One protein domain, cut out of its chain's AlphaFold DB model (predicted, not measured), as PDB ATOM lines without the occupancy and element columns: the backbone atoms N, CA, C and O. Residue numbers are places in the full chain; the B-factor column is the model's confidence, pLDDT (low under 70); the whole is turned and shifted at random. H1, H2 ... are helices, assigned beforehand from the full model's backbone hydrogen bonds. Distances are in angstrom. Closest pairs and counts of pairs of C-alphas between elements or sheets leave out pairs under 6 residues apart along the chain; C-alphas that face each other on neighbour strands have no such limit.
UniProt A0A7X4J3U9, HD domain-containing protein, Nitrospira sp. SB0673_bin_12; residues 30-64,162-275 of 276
ATOM      1  N   LYS A  30     -43.548-123.242 -28.917       93.81
ATOM      2  CA  LYS A  30     -43.765-124.685 -29.166       93.81
ATOM      3  C   LYS A  30     -44.954-125.274 -28.410       93.81
ATOM      4  O   LYS A  30     -45.798-125.958 -28.983       93.81
ATOM      5  N   ALA A  31     -44.991-125.049 -27.097       93.25
ATOM      6  CA  ALA A  31     -46.015-125.635 -26.236       93.25
ATOM      7  C   ALA A  31     -47.404-125.070 -26.560       93.25
ATOM      8  O   ALA A  31     -48.394-125.798 -26.537       93.25
ATOM      9  N   HIS A  32     -47.441-123.784 -26.901       93.94
ATOM     10  CA  HIS A  32     -48.630-123.089 -27.358       93.94
ATOM     11  C   HIS A  32     -49.118-123.654 -28.702       93.94
ATOM     12  O   HIS A  32     -50.221-124.189 -28.763       93.94
ATOM     13  N   ALA A  33     -48.265-123.670 -29.733       96.00
ATOM     14  CA  ALA A  33     -48.616-124.170 -31.061       96.00
ATOM     15  C   ALA A  33     -49.132-125.615 -31.007       96.00
ATOM     16  O   ALA A  33     -50.094-125.972 -31.686       96.00
ATOM     17  N   PHE A  34     -48.549-126.445 -30.136       97.31
ATOM     18  CA  PHE A  34     -49.016-127.809 -29.904       97.31
ATOM     19  C   PHE A  34     -50.428-127.882 -29.306       97.31
ATOM     20  O   PHE A  34     -51.244-128.683 -29.771       97.31
ATOM     21  N   ARG A  35     -50.731-127.075 -28.279       97.00
ATOM     22  CA  ARG A  35     -52.067-127.040 -27.665       97.00
ATOM     23  C   ARG A  35     -53.104-126.479 -28.631       97.00
ATOM     24  O   ARG A  35     -54.132-127.129 -28.816       97.00
ATOM     25  N   THR A  36     -52.802-125.367 -29.302       97.75
ATOM     26  CA  THR A  36     -53.664-124.778 -30.337       97.75
ATOM     27  C   THR A  36     -53.970-125.804 -31.428       97.75
ATOM     28  O   THR A  36     -55.136-126.066 -31.709       97.75
ATOM     29  N   ALA A  37     -52.955-126.486 -31.974       98.38
ATOM     30  CA  ALA A  37     -53.147-127.504 -33.011       98.38
ATOM     31  C   ALA A  37     -53.990-128.702 -32.554       98.38
ATOM     32  O   ALA A  37     -54.735-129.279 -33.350       98.38
ATOM     33  N   LYS A  38     -53.890-129.101 -31.282       98.25
ATOM     34  CA  LYS A  38     -54.750-130.150 -30.721       98.25
ATOM     35  C   LYS A  38     -56.202-129.702 -30.610       98.25
ATOM     36  O   LYS A  38     -57.066-130.450 -31.055       98.25
ATOM     37  N   MET A  39     -56.459-128.507 -30.081       98.62
ATOM     38  CA  MET A  39     -57.820-127.961 -30.006       98.62
ATOM     39  C   MET A  39     -58.429-127.830 -31.404       98.62
ATOM     40  O   MET A  39     -59.508-128.361 -31.647       98.62
ATOM     41  N   CYS A  40     -57.684-127.260 -32.358       98.75
ATOM     42  CA  CYS A  40     -58.121-127.106 -33.748       98.75
ATOM     43  C   CYS A  40     -58.528-128.438 -34.389       98.75
ATOM     44  O   CYS A  40     -59.552-128.515 -35.063       98.75
ATOM     45  N   ALA A  41     -57.740-129.497 -34.175       98.62
ATOM     46  CA  ALA A  41     -58.041-130.812 -34.731       98.62
ATOM     47  C   ALA A  41     -59.353-131.390 -34.179       98.62
ATOM     48  O   ALA A  41     -60.130-131.950 -34.948       98.62
ATOM     49  N   VAL A  42     -59.610-131.224 -32.878       98.56
ATOM     50  CA  VAL A  42     -60.852-131.681 -32.232       98.56
ATOM     51  C   VAL A  42     -62.054-130.875 -32.732       98.56
ATOM     52  O   VAL A  42     -63.070-131.469 -33.078       98.56
ATOM     53  N   VAL A  43     -61.933-129.546 -32.859       98.81
ATOM     54  CA  VAL A  43     -63.005-128.705 -33.427       98.81
ATOM     55  C   VAL A  43     -63.308-129.103 -34.869       98.81
ATOM     56  O   VAL A  43     -64.467-129.295 -35.220       98.81
ATOM     57  N   ALA A  44     -62.286-129.280 -35.710       98.75
ATOM     58  CA  ALA A  44     -62.493-129.691 -37.095       98.75
ATOM     59  C   ALA A  44     -63.167-131.074 -37.192       98.75
ATOM     60  O   ALA A  44     -64.049-131.273 -38.022       98.75
ATOM     61  N   GLN A  45     -62.813-132.020 -36.318       98.50
ATOM     62  CA  GLN A  45     -63.495-133.318 -36.250       98.50
ATOM     63  C   GLN A  45     -64.960-133.187 -35.826       98.50
ATOM     64  O   GLN A  45     -65.818-133.812 -36.442       98.50
ATOM     65  N   HIS A  46     -65.253-132.350 -34.827       98.50
ATOM     66  CA  HIS A  46     -66.622-132.060 -34.374       98.50
ATOM     67  C   HIS A  46     -67.479-131.417 -35.468       98.50
ATOM     68  O   HIS A  46     -68.681-131.644 -35.544       98.50
ATOM     69  N   LEU A  47     -66.853-130.644 -36.356       98.38
ATOM     70  CA  LEU A  47     -67.495-130.041 -37.526       98.38
ATOM     71  C   LEU A  47     -67.547-130.974 -38.751       98.38
ATOM     72  O   LEU A  47     -67.882-130.524 -39.846       98.38
ATOM     73  N   SER A  48     -67.268-132.266 -38.561       98.06
ATOM     74  CA  SER A  48     -67.362-133.329 -39.572       98.06
ATOM     75  C   SER A  48     -66.361-133.222 -40.726       98.06
ATOM     76  O   SER A  48     -66.599-133.759 -41.808       98.06
ATOM     77  N   TYR A  49     -65.207-132.579 -40.517       98.50
ATOM     78  CA  TYR A  49     -64.122-132.624 -41.497       98.50
ATOM     79  C   TYR A  49     -63.495-134.019 -41.578       98.50
ATOM     80  O   TYR A  49     -63.183-134.651 -40.565       98.50
ATOM     81  N   GLU A  50     -63.218-134.471 -42.802       97.56
ATOM     82  CA  GLU A  50     -62.563-135.755 -43.041       97.56
ATOM     83  C   GLU A  50     -61.202-135.863 -42.341       97.56
ATOM     84  O   GLU A  50     -60.412-134.915 -42.290       97.56
ATOM     85  N   ARG A  51     -60.866-137.074 -41.879       96.81
ATOM     86  CA  ARG A  51     -59.616-137.347 -41.146       96.81
ATOM     87  C   ARG A  51     -58.358-136.896 -41.895       96.81
ATOM     88  O   ARG A  51     -57.419-136.402 -41.268       96.81
ATOM     89  N   SER A  52     -58.331-137.048 -43.221       96.00
ATOM     90  CA  SER A  52     -57.216-136.623 -44.080       96.00
ATOM     91  C   SER A  52     -57.027-135.097 -44.041       96.00
ATOM     92  O   SER A  52     -55.911-134.611 -43.831       96.00
ATOM     93  N   ARG A  53     -58.130-134.343 -44.143       97.88
ATOM     94  CA  ARG A  53     -58.176-132.880 -44.037       97.88
ATOM     95  C   ARG A  53     -57.762-132.416 -42.651       97.88
ATOM     96  O   ARG A  53     -56.907-131.542 -42.539       97.88
ATOM     97  N   VAL A  54     -58.296-133.048 -41.604       98.56
ATOM     98  CA  VAL A  54     -57.947-132.750 -40.208       98.56
ATOM     99  C   VAL A  54     -56.457-132.966 -39.963       98.56
ATOM    100  O   VAL A  54     -55.832-132.140 -39.304       98.56
ATOM    101  N   ARG A  55     -55.844-134.027 -40.512       98.06
ATOM    102  CA  ARG A  55     -54.390-134.253 -40.389       98.06
ATOM    103  C   ARG A  55     -53.594-133.090 -40.982       98.06
ATOM    104  O   ARG A  55     -52.687-132.593 -40.320       98.06
ATOM    105  N   GLN A  56     -53.923-132.659 -42.201       98.25
ATOM    106  CA  GLN A  56     -53.251-131.527 -42.852       98.25
ATOM    107  C   GLN A  56     -53.496-130.222 -42.089       98.25
ATOM    108  O   GLN A  56     -52.560-129.480 -41.812       98.25
ATOM    109  N   PHE A  57     -54.734-129.971 -41.675       98.69
ATOM    110  CA  PHE A  57     -55.083-128.787 -40.901       98.69
ATOM    111  C   PHE A  57     -54.331-128.742 -39.568       98.69
ATOM    112  O   PHE A  57     -53.720-127.733 -39.246       98.69
ATOM    113  N   GLN A  58     -54.255-129.863 -38.849       98.56
ATOM    114  CA  GLN A  58     -53.492-129.967 -37.608       98.56
ATOM    115  C   GLN A  58     -52.001-129.652 -37.813       98.56
ATOM    116  O   GLN A  58     -51.394-129.016 -36.954       98.56
ATOM    117  N   ILE A  59     -51.411-130.068 -38.939       98.56
ATOM    118  CA  ILE A  59     -50.032-129.707 -39.303       98.56
ATOM    119  C   ILE A  59     -49.919-128.199 -39.560       98.56
ATOM    120  O   ILE A  59     -48.989-127.571 -39.057       98.56
ATOM    121  N   ALA A  60     -50.873-127.606 -40.286       98.44
ATOM    122  CA  ALA A  60     -50.917-126.163 -40.514       98.44
ATOM    123  C   ALA A  60     -50.992-125.390 -39.187       98.44
ATOM    124  O   ALA A  60     -50.174-124.507 -38.946       98.44
ATOM    125  N   CYS A  61     -51.888-125.788 -38.279       98.44
ATOM    126  CA  CYS A  61     -51.999-125.205 -36.943       98.44
ATOM    127  C   CYS A  61     -50.721-125.391 -36.117       98.44
ATOM    128  O   CYS A  61     -50.345-124.493 -35.373       98.44
ATOM    129  N   LEU A  62     -50.024-126.526 -36.235       98.12
ATOM    130  CA  LEU A  62     -48.779-126.752 -35.495       98.12
ATOM    131  C   LEU A  62     -47.650-125.829 -35.964       98.12
ATOM    132  O   LEU A  62     -46.750-125.545 -35.185       98.12
ATOM    133  N   LEU A  63     -47.694-125.382 -37.220       98.00
ATOM    134  CA  LEU A  63     -46.698-124.506 -37.836       98.00
ATOM    135  C   LEU A  63     -47.174-123.051 -37.950       98.00
ATOM    136  O   LEU A  63     -46.478-122.236 -38.557       98.00
ATOM    137  N   HIS A  64     -48.344-122.704 -37.404       97.19
ATOM    138  CA  HIS A  64     -48.956-121.396 -37.647       97.19
ATOM    139  C   HIS A  64     -48.068-120.245 -37.165       97.19
ATOM    140  O   HIS A  64     -47.912-119.263 -37.876       97.19
ATOM    141  N   TRP A 162     -47.139-129.593 -48.024       97.31
ATOM    142  CA  TRP A 162     -47.646-128.254 -47.723       97.31
ATOM    143  C   TRP A 162     -48.489-127.741 -48.896       97.31
ATOM    144  O   TRP A 162     -48.011-127.674 -50.029       97.31
ATOM    145  N   LEU A 163     -49.755-127.418 -48.637       96.81
ATOM    146  CA  LEU A 163     -50.711-126.982 -49.654       96.81
ATOM    147  C   LEU A 163     -50.975-125.472 -49.547       96.81
ATOM    148  O   LEU A 163     -50.963-124.939 -48.437       96.81
ATOM    149  N   PRO A 164     -51.304-124.776 -50.654       95.88
ATOM    150  CA  PRO A 164     -51.521-123.326 -50.631       95.88
ATOM    151  C   PRO A 164     -52.568-122.856 -49.612       95.88
ATOM    152  O   PRO A 164     -52.420-121.799 -49.006       95.88
ATOM    153  N   TRP A 165     -53.624-123.643 -49.389       97.69
ATOM    154  CA  TRP A 165     -54.664-123.304 -48.415       97.69
ATOM    155  C   TRP A 165     -54.155-123.346 -46.966       97.69
ATOM    156  O   TRP A 165     -54.642-122.574 -46.145       97.69
ATOM    157  N   MET A 166     -53.158-124.187 -46.656       98.25
ATOM    158  CA  MET A 166     -52.584-124.300 -45.309       98.25
ATOM    159  C   MET A 166     -51.890-122.996 -44.917       98.25
ATOM    160  O   MET A 166     -52.118-122.488 -43.824       98.25
ATOM    161  N   GLU A 167     -51.118-122.404 -45.835       96.00
ATOM    162  CA  GLU A 167     -50.487-121.099 -45.610       96.00
ATOM    163  C   GLU A 167     -51.536-120.009 -45.386       96.00
ATOM    164  O   GLU A 167     -51.455-119.268 -44.407       96.00
ATOM    165  N   LYS A 168     -52.572-119.945 -46.230       96.50
ATOM    166  CA  LYS A 168     -53.632-118.941 -46.067       96.50
ATOM    167  C   LYS A 168     -54.339-119.056 -44.713       96.50
ATOM    168  O   LYS A 168     -54.550-118.038 -44.063       96.50
ATOM    169  N   VAL A 169     -54.639-120.279 -44.271       97.75
ATOM    170  CA  VAL A 169     -55.206-120.557 -42.941       97.75
ATOM    171  C   VAL A 169     -54.280-120.045 -41.837       97.75
ATOM    172  O   VAL A 169     -54.735-119.303 -40.972       97.75
ATOM    173  N   THR A 170     -52.978-120.352 -41.886       96.62
ATOM    174  CA  THR A 170     -52.020-119.884 -40.860       96.62
ATOM    175  C   THR A 170     -51.867-118.366 -40.798       96.62
ATOM    176  O   THR A 170     -51.535-117.819 -39.751       96.62
ATOM    177  N   LEU A 171     -52.130-117.673 -41.907       93.81
ATOM    178  CA  LEU A 171     -52.012-116.222 -41.999       93.81
ATOM    179  C   LEU A 171     -53.305-115.480 -41.653       93.81
ATOM    180  O   LEU A 171     -53.255-114.260 -41.508       93.81
ATOM    181  N   TYR A 172     -54.431-116.182 -41.493       92.12
ATOM    182  CA  TYR A 172     -55.757-115.568 -41.380       92.12
ATOM    183  C   TYR A 172     -55.862-114.537 -40.248       92.12
ATOM    184  O   TYR A 172     -56.451-113.477 -40.437       92.12
ATOM    185  N   TYR A 173     -55.219-114.788 -39.103       84.62
ATOM    186  CA  TYR A 173     -55.225-113.851 -37.974       84.62
ATOM    187  C   TYR A 173     -54.620-112.477 -38.320       84.62
ATOM    188  O   TYR A 173     -55.129-111.443 -37.887       84.62
ATOM    189  N   TYR A 174     -53.533-112.461 -39.099       83.25
ATOM    190  CA  TYR A 174     -52.803-111.238 -39.456       83.25
ATOM    191  C   TYR A 174     -53.266-110.631 -40.785       83.25
ATOM    192  O   TYR A 174     -53.135-109.422 -40.976       83.25
ATOM    193  N   TYR A 175     -53.765-111.469 -41.693       87.62
ATOM    194  CA  TYR A 175     -54.098-111.117 -43.072       87.62
ATOM    195  C   TYR A 175     -55.429-111.768 -43.489       87.62
ATOM    196  O   TYR A 175     -55.434-112.662 -44.349       87.62
ATOM    197  N   PRO A 176     -56.560-111.384 -42.864       86.94
ATOM    198  CA  PRO A 176     -57.858-111.991 -43.144       86.94
ATOM    199  C   PRO A 176     -58.268-111.864 -44.617       86.94
ATOM    200  O   PRO A 176     -58.899-112.776 -45.157       86.94
ATOM    201  N   GLU A 177     -57.811-110.808 -45.298       88.12
ATOM    202  CA  GLU A 177     -58.072-110.550 -46.715       88.12
ATOM    203  C   GLU A 177     -57.602-111.702 -47.625       88.12
ATOM    204  O   GLU A 177     -58.175-111.975 -48.680       88.12
ATOM    205  N   LYS A 178     -56.589-112.473 -47.197       89.94
ATOM    206  CA  LYS A 178     -56.052-113.600 -47.982       89.94
ATOM    207  C   LYS A 178     -57.038-114.757 -48.139       89.94
ATOM    208  O   LYS A 178     -56.842-115.601 -49.023       89.94
ATOM    209  N   LEU A 179     -58.074-114.823 -47.300       93.19
ATOM    210  CA  LEU A 179     -59.109-115.850 -47.372       93.19
ATOM    211  C   LEU A 179     -60.390-115.406 -48.083       93.19
ATOM    212  O   LEU A 179     -61.203-116.279 -48.370       93.19
ATOM    213  N   GLU A 180     -60.553-114.137 -48.472       90.31
ATOM    214  CA  GLU A 180     -61.796-113.614 -49.078       90.31
ATOM    215  C   GLU A 180     -62.294-114.442 -50.270       90.31
ATOM    216  O   GLU A 180     -63.468-114.810 -50.333       90.31
ATOM    217  N   ARG A 181     -61.378-114.817 -51.171       92.88
ATOM    218  CA  ARG A 181     -61.663-115.622 -52.374       92.88
ATOM    219  C   ARG A 181     -61.420-117.124 -52.194       92.88
ATOM    220  O   ARG A 181     -61.358-117.862 -53.172       92.88
ATOM    221  N   SER A 182     -61.179-117.583 -50.968       96.75
ATOM    222  CA  SER A 182     -60.962-119.009 -50.705       96.75
ATOM    223  C   SER A 182     -62.299-119.742 -50.531       96.75
ATOM    224  O   SER A 182     -63.274-119.113 -50.111       96.75
ATOM    225  N   PRO A 183     -62.357-121.057 -50.814       97.00
ATOM    226  CA  PRO A 183     -63.539-121.865 -50.531       97.00
ATOM    227  C   PRO A 183     -63.972-121.750 -49.068       97.00
ATOM    228  O   PRO A 183     -63.124-121.610 -48.182       97.00
ATOM    229  N   ASP A 184     -65.273-121.874 -48.806       96.38
ATOM    230  CA  ASP A 184     -65.832-121.696 -47.460       96.38
ATOM    231  C   ASP A 184     -65.213-122.611 -46.412       96.38
ATOM    232  O   ASP A 184     -64.969-122.182 -45.288       96.38
ATOM    233  N   TRP A 185     -64.875-123.841 -46.790       97.88
ATOM    234  CA  TRP A 185     -64.207-124.766 -45.885       97.88
ATOM    235  C   TRP A 185     -62.809-124.279 -45.468       97.88
ATOM    236  O   TRP A 185     -62.386-124.504 -44.342       97.88
ATOM    237  N   VAL A 186     -62.080-123.563 -46.335       98.25
ATOM    238  CA  VAL A 186     -60.769-122.986 -45.980       98.25
ATOM    239  C   VAL A 186     -60.948-121.817 -45.014       98.25
ATOM    240  O   VAL A 186     -60.170-121.683 -44.072       98.25
ATOM    241  N   LYS A 187     -61.976-120.986 -45.239       97.38
ATOM    242  CA  LYS A 187     -62.348-119.892 -44.331       97.38
ATOM    243  C   LYS A 187     -62.679-120.440 -42.947       97.38
ATOM    244  O   LYS A 187     -62.063-120.013 -41.979       97.38
ATOM    245  N   GLU A 188     -63.536-121.457 -42.876       98.19
ATOM    246  CA  GLU A 188     -63.928-122.087 -41.614       98.19
ATOM    247  C   GLU A 188     -62.723-122.699 -40.877       98.19
ATOM    248  O   GLU A 188     -62.586-122.504 -39.675       98.19
ATOM    249  N   LEU A 189     -61.769-123.335 -41.573       98.69
ATOM    250  CA  LEU A 189     -60.514-123.780 -40.945       98.69
ATOM    251  C   LEU A 189     -59.664-122.611 -40.401       98.69
ATOM    252  O   LEU A 189     -59.060-122.730 -39.334       98.69
ATOM    253  N   GLY A 190     -59.619-121.478 -41.107       98.06
ATOM    254  CA  GLY A 190     -58.994-120.245 -40.616       98.06
ATOM    255  C   GLY A 190     -59.660-119.728 -39.340       98.06
ATOM    256  O   GLY A 190     -58.978-119.424 -38.360       98.06
ATOM    257  N   GLU A 191     -60.990-119.689 -39.327       98.31
ATOM    258  CA  GLU A 191     -61.798-119.287 -38.174       98.31
ATOM    259  C   GLU A 191     -61.590-120.224 -36.975       98.31
ATOM    260  O   GLU A 191     -61.402-119.747 -35.857       98.31
ATOM    261  N   ILE A 192     -61.539-121.546 -37.192       98.69
ATOM    262  CA  ILE A 192     -61.230-122.529 -36.139       98.69
ATOM    263  C   ILE A 192     -59.861-122.244 -35.521       98.69
ATOM    264  O   ILE A 192     -59.737-122.245 -34.293       98.69
ATOM    265  N   LEU A 193     -58.841-121.994 -36.354       98.56
ATOM    266  CA  LEU A 193     -57.506-121.653 -35.867       98.56
ATOM    267  C   LEU A 193     -57.550-120.382 -35.018       98.56
ATOM    268  O   LEU A 193     -57.035-120.400 -33.906       98.56
ATOM    269  N   VAL A 194     -58.204-119.318 -35.489       96.62
ATOM    270  CA  VAL A 194     -58.338-118.072 -34.721       96.62
ATOM    271  C   VAL A 194     -59.067-118.312 -33.400       96.62
ATOM    272  O   VAL A 194     -58.568-117.890 -32.361       96.62
ATOM    273  N   ALA A 195     -60.198-119.015 -33.402       97.69
ATOM    274  CA  ALA A 195     -60.970-119.260 -32.189       97.69
ATOM    275  C   ALA A 195     -60.169-120.060 -31.144       97.69
ATOM    276  O   ALA A 195     -60.102-119.673 -29.976       97.69
ATOM    277  N   CYS A 196     -59.499-121.136 -31.569       97.81
ATOM    278  CA  CYS A 196     -58.657-121.944 -30.685       97.81
ATOM    279  C   CYS A 196     -57.416-121.180 -30.207       97.81
ATOM    280  O   CYS A 196     -57.019-121.338 -29.056       97.81
ATOM    281  N   GLU A 197     -56.817-120.358 -31.071       93.56
ATOM    282  CA  GLU A 197     -55.675-119.500 -30.748       93.56
ATOM    283  C   GLU A 197     -56.031-118.505 -29.646       93.56
ATOM    284  O   GLU A 197     -55.294-118.374 -28.672       93.56
ATOM    285  N   GLN A 198     -57.179-117.831 -29.764       92.25
ATOM    286  CA  GLN A 198     -57.615-116.872 -28.751       92.25
ATOM    287  C   GLN A 198     -57.964-117.563 -27.436       92.25
ATOM    288  O   GLN A 198     -57.533-117.098 -26.382       92.25
ATOM    289  N   LEU A 199     -58.671-118.698 -27.486       94.31
ATOM    290  CA  LEU A 199     -58.946-119.470 -26.280       94.31
ATOM    291  C   LEU A 199     -57.642-119.901 -25.599       94.31
ATOM    292  O   LEU A 199     -57.503-119.697 -24.398       94.31
ATOM    293  N   GLU A 200     -56.662-120.433 -26.340       93.12
ATOM    294  CA  GLU A 200     -55.356-120.797 -25.779       93.12
ATOM    295  C   GLU A 200     -54.665-119.583 -25.166       93.12
ATOM    296  O   GLU A 200     -54.287-119.621 -23.998       93.12
ATOM    297  N   ALA A 201     -54.543-118.500 -25.936       85.38
ATOM    298  CA  ALA A 201     -53.765-117.334 -25.563       85.38
ATOM    299  C   ALA A 201     -54.329-116.637 -24.322       85.38
ATOM    300  O   ALA A 201     -53.547-116.258 -23.457       85.38
ATOM    301  N   TYR A 202     -55.652-116.493 -24.194       81.94
ATOM    302  CA  TYR A 202     -56.318-115.959 -22.990       81.94
ATOM    303  C   TYR A 202     -56.388-116.966 -21.832       81.94
ATOM    304  O   TYR A 202     -56.746-116.620 -20.706       81.94
ATOM    305  N   SER A 203     -56.027-118.224 -22.087       79.75
ATOM    306  CA  SER A 203     -55.931-119.271 -21.069       79.75
ATOM    307  C   SER A 203     -54.485-119.540 -20.624       79.75
ATOM    308  O   SER A 203     -54.237-120.354 -19.730       79.75
ATOM    309  N   ASN A 204     -53.505-118.864 -21.215       79.25
ATOM    310  CA  ASN A 204     -52.099-119.194 -21.054       79.25
ATOM    311  C   ASN A 204     -51.397-118.187 -20.145       79.25
ATOM    312  O   ASN A 204     -50.955-117.132 -20.595       79.25
ATOM    313  N   ARG A 205     -51.223-118.567 -18.873       75.00
ATOM    314  CA  ARG A 205     -50.619-117.716 -17.831       75.00
ATOM    315  C   ARG A 205     -49.224-117.224 -18.214       75.00
ATOM    316  O   ARG A 205     -48.874-116.079 -17.959       75.00
ATOM    317  N   ARG A 206     -48.424-118.088 -18.847       71.62
ATOM    318  CA  ARG A 206     -47.061-117.741 -19.259       71.62
ATOM    319  C   ARG A 206     -47.078-116.749 -20.421       71.62
ATOM    320  O   ARG A 206     -46.434-115.715 -20.334       71.62
ATOM    321  N   ARG A 207     -47.838-117.022 -21.490       69.25
ATOM    322  CA  ARG A 207     -47.914-116.104 -22.645       69.25
ATOM    323  C   ARG A 207     -48.578-114.774 -22.291       69.25
ATOM    324  O   ARG A 207     -48.135-113.755 -22.811       69.25
ATOM    325  N   GLY A 208     -49.598-114.760 -21.437       62.38
ATOM    326  CA  GLY A 208     -50.255-113.522 -21.026       62.38
ATOM    327  C   GLY A 208     -49.357-112.595 -20.218       62.38
ATOM    328  O   GLY A 208     -49.281-111.411 -20.549       62.38
ATOM    329  N   ALA A 209     -48.591-113.133 -19.268       59.81
ATOM    330  CA  ALA A 209     -47.557-112.367 -18.575       59.81
ATOM    331  C   ALA A 209     -46.465-111.887 -19.550       59.81
ATOM    332  O   ALA A 209     -46.119-110.708 -19.585       59.81
ATOM    333  N   ASP A 210     -45.968-112.793 -20.397       62.16
ATOM    334  CA  ASP A 210     -44.772-112.561 -21.208       62.16
ATOM    335  C   ASP A 210     -44.997-111.626 -22.415       62.16
ATOM    336  O   ASP A 210     -44.064-110.933 -22.821       62.16
ATOM    337  N   TYR A 211     -46.195-111.608 -23.013       58.75
ATOM    338  CA  TYR A 211     -46.502-110.800 -24.208       58.75
ATOM    339  C   TYR A 211     -47.504-109.675 -23.984       58.75
ATOM    340  O   TYR A 211     -47.503-108.694 -24.733       58.75
ATOM    341  N   TYR A 212     -48.421-109.859 -23.040       57.22
ATOM    342  CA  TYR A 212     -49.562-108.970 -22.858       57.22
ATOM    343  C   TYR A 212     -49.501-108.225 -21.525       57.22
ATOM    344  O   TYR A 212     -50.371-107.395 -21.283       57.22
ATOM    345  N   VAL A 213     -48.474-108.485 -20.699       60.28
ATOM    346  CA  VAL A 213     -48.309-107.913 -19.352       60.28
ATOM    347  C   VAL A 213     -49.587-108.105 -18.521       60.28
ATOM    348  O   VAL A 213     -49.971-107.265 -17.715       60.28
ATOM    349  N   ARG A 214     -50.298-109.219 -18.749       65.38
ATOM    350  CA  ARG A 214     -51.510-109.552 -17.998       65.38
ATOM    351  C   ARG A 214     -51.119-110.162 -16.664       65.38
ATOM    352  O   ARG A 214     -50.293-111.072 -16.609       65.38
ATOM    353  N   SER A 215     -51.731-109.659 -15.598       59.22
ATOM    354  CA  SER A 215     -51.553-110.166 -14.235       59.22
ATOM    355  C   SER A 215     -52.429-111.385 -13.952       59.22
ATOM    356  O   SER A 215     -52.074-112.214 -13.116       59.22
ATOM    357  N   GLN A 216     -53.557-111.516 -14.657       64.06
ATOM    358  CA  GLN A 216     -54.490-112.625 -14.523       64.06
ATOM    359  C   GLN A 216     -55.067-113.020 -15.875       64.06
ATOM    360  O   GLN A 216     -55.129-112.234 -16.817       64.06
ATOM    361  N   GLU A 217     -55.489-114.270 -15.952       79.62
ATOM    362  CA  GLU A 217     -56.098-114.833 -17.137       79.62
ATOM    363  C   GLU A 217     -57.549-115.201 -16.835       79.62
ATOM    364  O   GLU A 217     -57.832-115.773 -15.783       79.62
ATOM    365  N   SER A 218     -58.451-114.971 -17.785       84.81
ATOM    366  CA  SER A 218     -59.881-115.175 -17.576       84.81
ATOM    367  C   SER A 218     -60.505-115.923 -18.746       84.81
ATOM    368  O   SER A 218     -60.474-115.466 -19.889       84.81
ATOM    369  N   PHE A 219     -61.103-117.083 -18.460       89.06
ATOM    370  CA  PHE A 219     -61.898-117.796 -19.460       89.06
ATOM    371  C   PHE A 219     -63.113-116.969 -19.884       89.06
ATOM    372  O   PHE A 219     -63.467-116.977 -21.057       89.06
ATOM    373  N   HIS A 220     -63.700-116.197 -18.968       89.69
ATOM    374  CA  HIS A 220     -64.777-115.270 -19.297       89.69
ATOM    375  C   HIS A 220     -64.333-114.252 -20.353       89.69
ATOM    376  O   HIS A 220     -64.976-114.130 -21.391       89.69
ATOM    377  N   GLU A 221     -63.185-113.597 -20.158       89.50
ATOM    378  CA  GLU A 221     -62.638-112.667 -21.158       89.50
ATOM    379  C   GLU A 221     -62.325-113.354 -22.488       89.50
ATOM    380  O   GLU A 221     -62.570-112.772 -23.544       89.50
ATOM    381  N   ALA A 222     -61.826-114.596 -22.453       91.94
ATOM    382  CA  ALA A 222     -61.580-115.375 -23.663       91.94
ATOM    383  C   ALA A 222     -62.867-115.531 -24.490       91.94
ATOM    384  O   ALA A 222     -62.871-115.235 -25.684       91.94
ATOM    385  N   PHE A 223     -63.972-115.938 -23.857       94.44
ATOM    386  CA  PHE A 223     -65.253-116.117 -24.545       94.44
ATOM    387  C   PHE A 223     -65.904-114.790 -24.942       94.44
ATOM    388  O   PHE A 223     -66.377-114.687 -26.072       94.44
ATOM    389  N   CYS A 224     -65.825-113.740 -24.117       93.31
ATOM    390  CA  CYS A 224     -66.254-112.399 -24.524       93.31
ATOM    391  C   CYS A 224     -65.492-111.900 -25.761       93.31
ATOM    392  O   CYS A 224     -66.070-111.247 -26.634       93.31
ATOM    393  N   TYR A 225     -64.196-112.213 -25.861       92.62
ATOM    394  CA  TYR A 225     -63.409-111.861 -27.034       92.62
ATOM    395  C   TYR A 225     -63.853-112.650 -28.271       92.62
ATOM    396  O   TYR A 225     -64.030-112.050 -29.333       92.62
ATOM    397  N   LEU A 226     -64.114-113.955 -28.143       95.62
ATOM    398  CA  LEU A 226     -64.687-114.757 -29.233       95.62
ATOM    399  C   LEU A 226     -66.036-114.194 -29.707       95.62
ATOM    400  O   LEU A 226     -66.234-114.044 -30.912       95.62
ATOM    401  N   ASP A 227     -66.909-113.785 -28.785       95.75
ATOM    402  CA  ASP A 227     -68.199-113.159 -29.112       95.75
ATOM    403  C   ASP A 227     -68.018-111.812 -29.826       95.75
ATOM    404  O   ASP A 227     -68.793-111.443 -30.710       95.75
ATOM    405  N   SER A 228     -66.977-111.049 -29.472       95.44
ATOM    406  CA  SER A 228     -66.639-109.814 -30.188       95.44
ATOM    407  C   SER A 228     -66.200-110.092 -31.630       95.44
ATOM    408  O   SER A 228     -66.645-109.401 -32.545       95.44
ATOM    409  N   LEU A 229     -65.395-111.137 -31.854       93.69
ATOM    410  CA  LEU A 229     -64.961-111.536 -33.193       93.69
ATOM    411  C   LEU A 229     -66.134-112.060 -34.027       93.69
ATOM    412  O   LEU A 229     -66.210-111.768 -35.220       93.69
ATOM    413  N   GLN A 230     -67.069-112.780 -33.404       95.62
ATOM    414  CA  GLN A 230     -68.302-113.214 -34.054       95.62
ATOM    415  C   GLN A 230     -69.150-112.022 -34.506       95.62
ATOM    416  O   GLN A 230     -69.530-111.948 -35.672       95.62
ATOM    417  N   ARG A 231     -69.391-111.048 -33.617       95.75
ATOM    418  CA  ARG A 231     -70.143-109.822 -33.946       95.75
ATOM    419  C   ARG A 231     -69.486-108.994 -35.052       95.75
ATOM    420  O   ARG A 231     -70.183-108.352 -35.824       95.75
ATOM    421  N   GLN A 232     -68.158-109.037 -35.157       91.19
ATOM    422  CA  GLN A 232     -67.392-108.393 -36.232       91.19
ATOM    423  C   GLN A 232     -67.393-109.184 -37.553       91.19
ATOM    424  O   GLN A 232     -66.696-108.798 -38.489       91.19
ATOM    425  N   GLY A 233     -68.097-110.319 -37.636       90.81
ATOM    426  CA  GLY A 233     -68.113-111.180 -38.822       90.81
ATOM    427  C   GLY A 233     -66.794-111.918 -39.080       90.81
ATOM    428  O   GLY A 233     -66.586-112.436 -40.174       90.81
ATOM    429  N   ARG A 234     -65.888-111.969 -38.093       90.38
ATOM    430  CA  ARG A 234     -64.589-112.659 -38.198       90.38
ATOM    431  C   ARG A 234     -64.655-114.136 -37.831       90.38
ATOM    432  O   ARG A 234     -63.745-114.872 -38.185       90.38
ATOM    433  N   LEU A 235     -65.681-114.552 -37.091       95.94
ATOM    434  CA  LEU A 235     -65.940-115.948 -36.740       95.94
ATOM    435  C   LEU A 235     -67.411-116.261 -36.996       95.94
ATOM    436  O   LEU A 235     -68.289-115.509 -36.575       95.94
ATOM    437  N   ARG A 236     -67.701-117.392 -37.637       96.56
ATOM    438  CA  ARG A 236     -69.076-117.874 -37.787       96.56
ATOM    439  C   ARG A 236     -69.593-118.436 -36.467       96.56
ATOM    440  O   ARG A 236     -68.864-119.094 -35.722       96.56
ATOM    441  N   THR A 237     -70.898-118.286 -36.242       97.56
ATOM    442  CA  THR A 237     -71.614-118.852 -35.086       97.56
ATOM    443  C   THR A 237     -71.324-120.339 -34.896       97.56
ATOM    444  O   THR A 237     -71.078-120.786 -33.780       97.56
ATOM    445  N   ARG A 238     -71.274-121.113 -35.988       97.69
ATOM    446  CA  ARG A 238     -70.994-122.555 -35.939       97.69
ATOM    447  C   ARG A 238     -69.629-122.875 -35.313       97.69
ATOM    448  O   ARG A 238     -69.537-123.822 -34.535       97.69
ATOM    449  N   VAL A 239     -68.592-122.090 -35.612       98.31
ATOM    450  CA  VAL A 239     -67.242-122.282 -35.055       98.31
ATOM    451  C   VAL A 239     -67.223-121.938 -33.568       98.31
ATOM    452  O   VAL A 239     -66.719-122.725 -32.766       98.31
ATOM    453  N   VAL A 240     -67.813-120.801 -33.186       98.06
ATOM    454  CA  VAL A 240     -67.888-120.378 -31.777       98.06
ATOM    455  C   VAL A 240     -68.663-121.397 -30.942       98.06
ATOM    456  O   VAL A 240     -68.187-121.817 -29.886       98.06
ATOM    457  N   ASN A 241     -69.804-121.871 -31.444       98.06
ATOM    458  CA  ASN A 241     -70.618-122.883 -30.774       98.06
ATOM    459  C   ASN A 241     -69.871-124.211 -30.617       98.06
ATOM    460  O   ASN A 241     -69.914-124.800 -29.542       98.06
ATOM    461  N   ALA A 242     -69.137-124.663 -31.639       98.50
ATOM    462  CA  ALA A 242     -68.322-125.873 -31.529       98.50
ATOM    463  C   ALA A 242     -67.251-125.743 -30.434       98.50
ATOM    464  O   ALA A 242     -67.077-126.657 -29.627       98.50
ATOM    465  N   VAL A 243     -66.569-124.596 -30.355       98.31
ATOM    466  CA  VAL A 243     -65.588-124.329 -29.291       98.31
ATOM    467  C   VAL A 243     -66.260-124.329 -27.915       98.31
ATOM    468  O   VAL A 243     -65.735-124.967 -27.001       98.31
ATOM    469  N   ARG A 244     -67.421-123.679 -27.761       97.94
ATOM    470  CA  ARG A 244     -68.199-123.668 -26.507       97.94
ATOM    471  C   ARG A 244     -68.604-125.074 -26.080       97.94
ATOM    472  O   ARG A 244     -68.247-125.487 -24.984       97.94
ATOM    473  N   GLN A 245     -69.237-125.842 -26.964       98.25
ATOM    474  CA  GLN A 245     -69.692-127.210 -26.689       98.25
ATOM    475  C   GLN A 245     -68.540-128.137 -26.283       98.25
ATOM    476  O   GLN A 245     -68.635-128.856 -25.286       98.25
ATOM    477  N   LEU A 246     -67.428-128.105 -27.023       98.44
ATOM    478  CA  LEU A 246     -66.259-128.934 -26.725       98.44
ATOM    479  C   LEU A 246     -65.601-128.535 -25.402       98.44
ATOM    480  O   LEU A 246     -65.204-129.410 -24.628       98.44
ATOM    481  N   THR A 247     -65.537-127.233 -25.120       97.31
ATOM    482  CA  THR A 247     -65.048-126.707 -23.840       97.31
ATOM    483  C   THR A 247     -65.951-127.146 -22.690       97.31
ATOM    484  O   THR A 247     -65.464-127.703 -21.704       97.31
ATOM    485  N   ALA A 248     -67.264-126.978 -22.843       97.25
ATOM    486  CA  ALA A 248     -68.264-127.328 -21.845       97.25
ATOM    487  C   ALA A 248     -68.340-128.827 -21.570       97.25
ATOM    488  O   ALA A 248     -68.560-129.228 -20.433       97.25
ATOM    489  N   SER A 249     -68.048-129.657 -22.567       96.94
ATOM    490  CA  SER A 249     -67.979-131.116 -22.421       96.94
ATOM    491  C   SER A 249     -66.627-131.611 -21.885       96.94
ATOM    492  O   SER A 249     -66.409-132.810 -21.762       96.94
ATOM    493  N   GLY A 250     -65.687-130.706 -21.598       96.38
ATOM    494  CA  GLY A 250     -64.390-131.029 -20.999       96.38
ATOM    495  C   GLY A 250     -63.323-131.545 -21.966       96.38
ATOM    496  O   GLY A 250     -62.233-131.921 -21.535       96.38
ATOM    497  N   ASN A 251     -63.569-131.501 -23.280       97.62
ATOM    498  CA  ASN A 251     -62.619-131.993 -24.288       97.62
ATOM    499  C   ASN A 251     -61.290-131.219 -24.289       97.62
ATOM    500  O   ASN A 251     -60.268-131.733 -24.752       97.62
ATOM    501  N   PHE A 252     -61.281-129.986 -23.774       97.06
ATOM    502  CA  PHE A 252     -60.085-129.146 -23.701       97.06
ATOM    503  C   PHE A 252     -59.457-129.062 -22.310       97.06
ATOM    504  O   PHE A 252     -58.367-128.506 -22.199       97.06
ATOM    505  N   ASP A 253     -60.050-129.653 -21.271       94.50
ATOM    506  CA  ASP A 253     -59.610-129.497 -19.876       94.50
ATOM    507  C   ASP A 253     -58.119-129.753 -19.684       94.50
ATOM    508  O   ASP A 253     -57.407-128.930 -19.112       94.50
ATOM    509  N   ALA A 254     -57.617-130.875 -20.205       94.44
ATOM    510  CA  ALA A 254     -56.208-131.230 -20.078       94.44
ATOM    511  C   ALA A 254     -55.286-130.207 -20.766       94.44
ATOM    512  O   ALA A 254     -54.194-129.918 -20.272       94.44
ATOM    513  N   LEU A 255     -55.721-129.636 -21.895       94.69
ATOM    514  CA  LEU A 255     -54.962-128.631 -22.641       94.69
ATOM    515  C   LEU A 255     -54.998-127.276 -21.927       94.69
ATOM    516  O   LEU A 255     -53.946-126.657 -21.765       94.69
ATOM    517  N   LEU A 256     -56.166-126.849 -21.444       93.50
ATOM    518  CA  LEU A 256     -56.344-125.592 -20.714       93.50
ATOM    519  C   LEU A 256     -55.627-125.630 -19.357       93.50
ATOM    520  O   LEU A 256     -54.907-124.695 -19.014       93.50
ATOM    521  N   LYS A 257     -55.703-126.754 -18.636       92.19
ATOM    522  CA  LYS A 257     -54.932-127.010 -17.409       92.19
ATOM    523  C   LYS A 257     -53.427-126.907 -17.661       92.19
ATOM    524  O   LYS A 257     -52.711-126.280 -16.883       92.19
ATOM    525  N   ALA A 258     -52.938-127.472 -18.768       91.25
ATOM    526  CA  ALA A 258     -51.534-127.349 -19.156       91.25
ATOM    527  C   ALA A 258     -51.148-125.905 -19.533       91.25
ATOM    528  O   ALA A 258     -50.050-125.464 -19.194       91.25
ATOM    529  N   ALA A 259     -52.034-125.148 -20.191       88.88
ATOM    530  CA  ALA A 259     -51.823-123.724 -20.480       88.88
ATOM    531  C   ALA A 259     -51.778-122.864 -19.199       88.88
ATOM    532  O   ALA A 259     -51.023-121.893 -19.120       88.88
ATOM    533  N   ARG A 260     -52.520-123.274 -18.165       85.25
ATOM    534  CA  ARG A 260     -52.572-122.657 -16.828       85.25
ATOM    535  C   ARG A 260     -51.411-123.025 -15.901       85.25
ATOM    536  O   ARG A 260     -51.335-122.504 -14.792       85.25
ATOM    537  N   GLY A 261     -50.498-123.891 -16.339       83.25
ATOM    538  CA  GLY A 261     -49.369-124.338 -15.520       83.25
ATOM    539  C   GLY A 261     -49.715-125.451 -14.527       83.25
ATOM    540  O   GLY A 261     -48.932-125.703 -13.620       83.25
ATOM    541  N   GLY A 262     -50.849-126.137 -14.706       82.12
ATOM    542  CA  GLY A 262     -51.111-127.414 -14.044       82.12
ATOM    543  C   GLY A 262     -52.406-127.515 -13.246       82.12
ATOM    544  O   GLY A 262     -52.740-128.628 -12.862       82.12
ATOM    545  N   THR A 263     -53.171-126.445 -13.020       85.19
ATOM    546  CA  THR A 263     -54.468-126.522 -12.316       85.19
ATOM    547  C   THR A 263     -55.507-125.566 -12.903       85.19
ATOM    548  O   THR A 263     -55.160-124.537 -13.475       85.19
ATOM    549  N   LEU A 264     -56.781-125.945 -12.770       88.88
ATOM    550  CA  LEU A 264     -57.955-125.091 -12.977       88.88
ATOM    551  C   LEU A 264     -58.693-125.018 -11.643       88.88
ATOM    552  O   LEU A 264     -58.876-126.065 -11.012       88.88
ATOM    553  N   SER A 265     -59.102-123.828 -11.214       89.38
ATOM    554  CA  SER A 265     -59.901-123.681  -9.996       89.38
ATOM    555  C   SER A 265     -61.295-124.303 -10.171       89.38
ATOM    556  O   SER A 265     -61.755-124.545 -11.290       89.38
ATOM    557  N   ARG A 266     -62.008-124.544  -9.062       90.25
ATOM    558  CA  ARG A 266     -63.406-125.007  -9.121       90.25
ATOM    559  C   ARG A 266     -64.312-124.001  -9.834       90.25
ATOM    560  O   ARG A 266     -65.150-124.415 -10.624       90.25
ATOM    561  N   SER A 267     -64.115-122.702  -9.596       90.94
ATOM    562  CA  SER A 267     -64.896-121.648 -10.253       90.94
ATOM    563  C   SER A 267     -64.627-121.584 -11.757       90.94
ATOM    564  O   SER A 267     -65.566-121.457 -12.535       90.94
ATOM    565  N   GLU A 268     -63.371-121.751 -12.185       91.75
ATOM    566  CA  GLU A 268     -63.025-121.847 -13.605       91.75
ATOM    567  C   GLU A 268     -63.681-123.073 -14.245       91.75
ATOM    568  O   GLU A 268     -64.286-122.955 -15.304       91.75
ATOM    569  N   GLN A 269     -63.615-124.239 -13.599       92.50
ATOM    570  CA  GLN A 269     -64.266-125.448 -14.108       92.50
ATOM    571  C   GLN A 269     -65.782-125.269 -14.217       92.50
ATOM    572  O   GLN A 269     -66.352-125.596 -15.253       92.50
ATOM    573  N   GLN A 270     -66.428-124.709 -13.192       93.69
ATOM    574  CA  GLN A 270     -67.864-124.437 -13.208       93.69
ATOM    575  C   GLN A 270     -68.242-123.478 -14.341       93.69
ATOM    576  O   GLN A 270     -69.187-123.759 -15.074       93.69
ATOM    577  N   PHE A 271     -67.467-122.406 -14.540       94.75
ATOM    578  CA  PHE A 271     -67.656-121.494 -15.666       94.75
ATOM    579  C   PHE A 271     -67.525-122.216 -17.013       94.75
ATOM    580  O   PHE A 271     -68.369-122.048 -17.884       94.75
ATOM    581  N   LEU A 272     -66.501-123.055 -17.201       94.50
ATOM    582  CA  LEU A 272     -66.337-123.792 -18.458       94.50
ATOM    583  C   LEU A 272     -67.533-124.715 -18.725       94.50
ATOM    584  O   LEU A 272     -67.972-124.821 -19.867       94.50
ATOM    585  N   ARG A 273     -68.082-125.356 -17.686       96.31
ATOM    586  CA  ARG A 273     -69.263-126.231 -17.790       96.31
ATOM    587  C   ARG A 273     -70.547-125.460 -18.100       96.31
ATOM    588  O   ARG A 273     -71.412-126.018 -18.758       96.31
ATOM    589  N   SER A 274     -70.651-124.193 -17.697       95.62
ATOM    590  CA  SER A 274     -71.830-123.357 -17.958       95.62
ATOM    591  C   SER A 274     -71.880-122.758 -19.370       95.62
ATOM    592  O   SER A 274     -72.755-121.947 -19.643       95.62
ATOM    593  N   LEU A 275     -70.937-123.095 -20.258       91.44
ATOM    594  CA  LEU A 275     -70.895-122.590 -21.638       91.44
ATOM    595  C   LEU A 275     -71.830-123.341 -22.607       91.44
ATOM    596  O   LEU A 275     -71.740-123.087 -23.811       91.44
TER     597      LEU A 275
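This is residues 30 to 64 and 162 to 275 of the 276 residues of the protein "HD domain-containing protein" of Nitrospira sp. SB0673_bin_12 (UniProt A0A7X4J3U9). One long helix, H5, runs through the middle of a compact cluster of helices; H1 crosses it on one side and pairs with H2 as a hairpin, while a second hairpin, H7 and H8, packs along H5 as the rest of a three-helix bundle in which each helix runs against the one before it. H3 packs on the first half of H5 and carries little H4 beside it; H9 and H6 sit at the far end of H5, and H10 packs on H7 and H8. The printed part has 149 residues with ten named helices, H1 to H10 in order along the chain, and no named strand: the class is all helix. It is compact, with a radius of gyration of the C-alphas of 14.6 A, and rounded, spanning 42 by 30 by 28 A.

H1, residues 30 to 46, and H2, residues 51 to 62, form a helical hairpin; they touch at a shallow tilt of 27 degrees, opposite ways, and the closest C-alphas, of Ala 37 and Cys 61, are 4.7 A apart. With its residues 56 to 61 alone, H2 touches H3, residues 164 to 171, at a steep tilt of 43 degrees; the closest C-alphas are those of Ala 60 and Met 166, 5.4 A. H4, residues 176 to 179, touches H3, with the C-alphas of Lys 168 and Lys 178 closest at 6.2 A. The hub is H5, residues 184 to 203, which touches six other helices. H3 touches residues 186 to 193 of H5 alone, at a shallow tilt of 31 degrees, the same way, with the C-alphas of Val 169 and Gly 190 closest at 4.5 A. H1 touches H5 at a steep tilt of 48 degrees, opposite ways, with the C-alphas of Thr 36 and Glu 197 closest at 5.7 A. H6, residues 205 to 212, touches H5 only at the corner, and only just, with 3 pairs of C-alphas within 8 A; the closest are those of Ala 201 and Arg 207, 6.7 A. H7, residues 219 to 231, touches H5 at a shallow tilt of 29 degrees, opposite ways, closest at the C-alphas of Tyr 202 and Ala 222, 5.3 A. H7 and H8, residues 237 to 248, are a helical hairpin at a shallow tilt of 13 degrees, closest at the C-alphas of Gln 230 and Thr 237, 6.6 A. H8 touches H5 at a steep tilt of 41 degrees, the same way, closest at the C-alphas of Ile 192 and Val 239, 6.1 A. H9, residues 253 to 259, touches residues 200 to 203 of H5 alone, with the C-alphas of Ser 203 and Ala 259 closest at 6.1 A. H10, residues 266 to 273, touches H8 at the C-alphas of Ala 248 and Arg 273, 4.3 A. H5 and H10 are apart. Every O i to N i+4 pair is within hydrogen-bond range in H1, H2, H3 and H5 to H10; H4 is too short for such a pair.

H1 begins at C-alpha 30, (-43.765, -124.685, -29.166), and is 24.6 A long from first to last C-alpha. H2 is 16.2 A long. H5, 28.3 A long, runs from C-alpha 184 at (-65.832, -121.696, -47.460) to C-alpha 203 at (-55.931, -119.271, -21.069). H7 is 18.5 A long and H8 16.1 A. H10 ends at C-alpha 273, (-69.263, -126.231, -17.790).

The two C-alphas farthest apart, of Arg 181 and Arg 266, are 44.3 A apart. Residues 65 to 161 are not printed, and C-alphas 64 and 162 are 12.3 A apart across the cut. Of the links that are printed whole, H6 to H7 and H9 to H10 are short and the others tight. The mean pLDDT of the printed part is 92.0, and residues 207 to 216 are under 70.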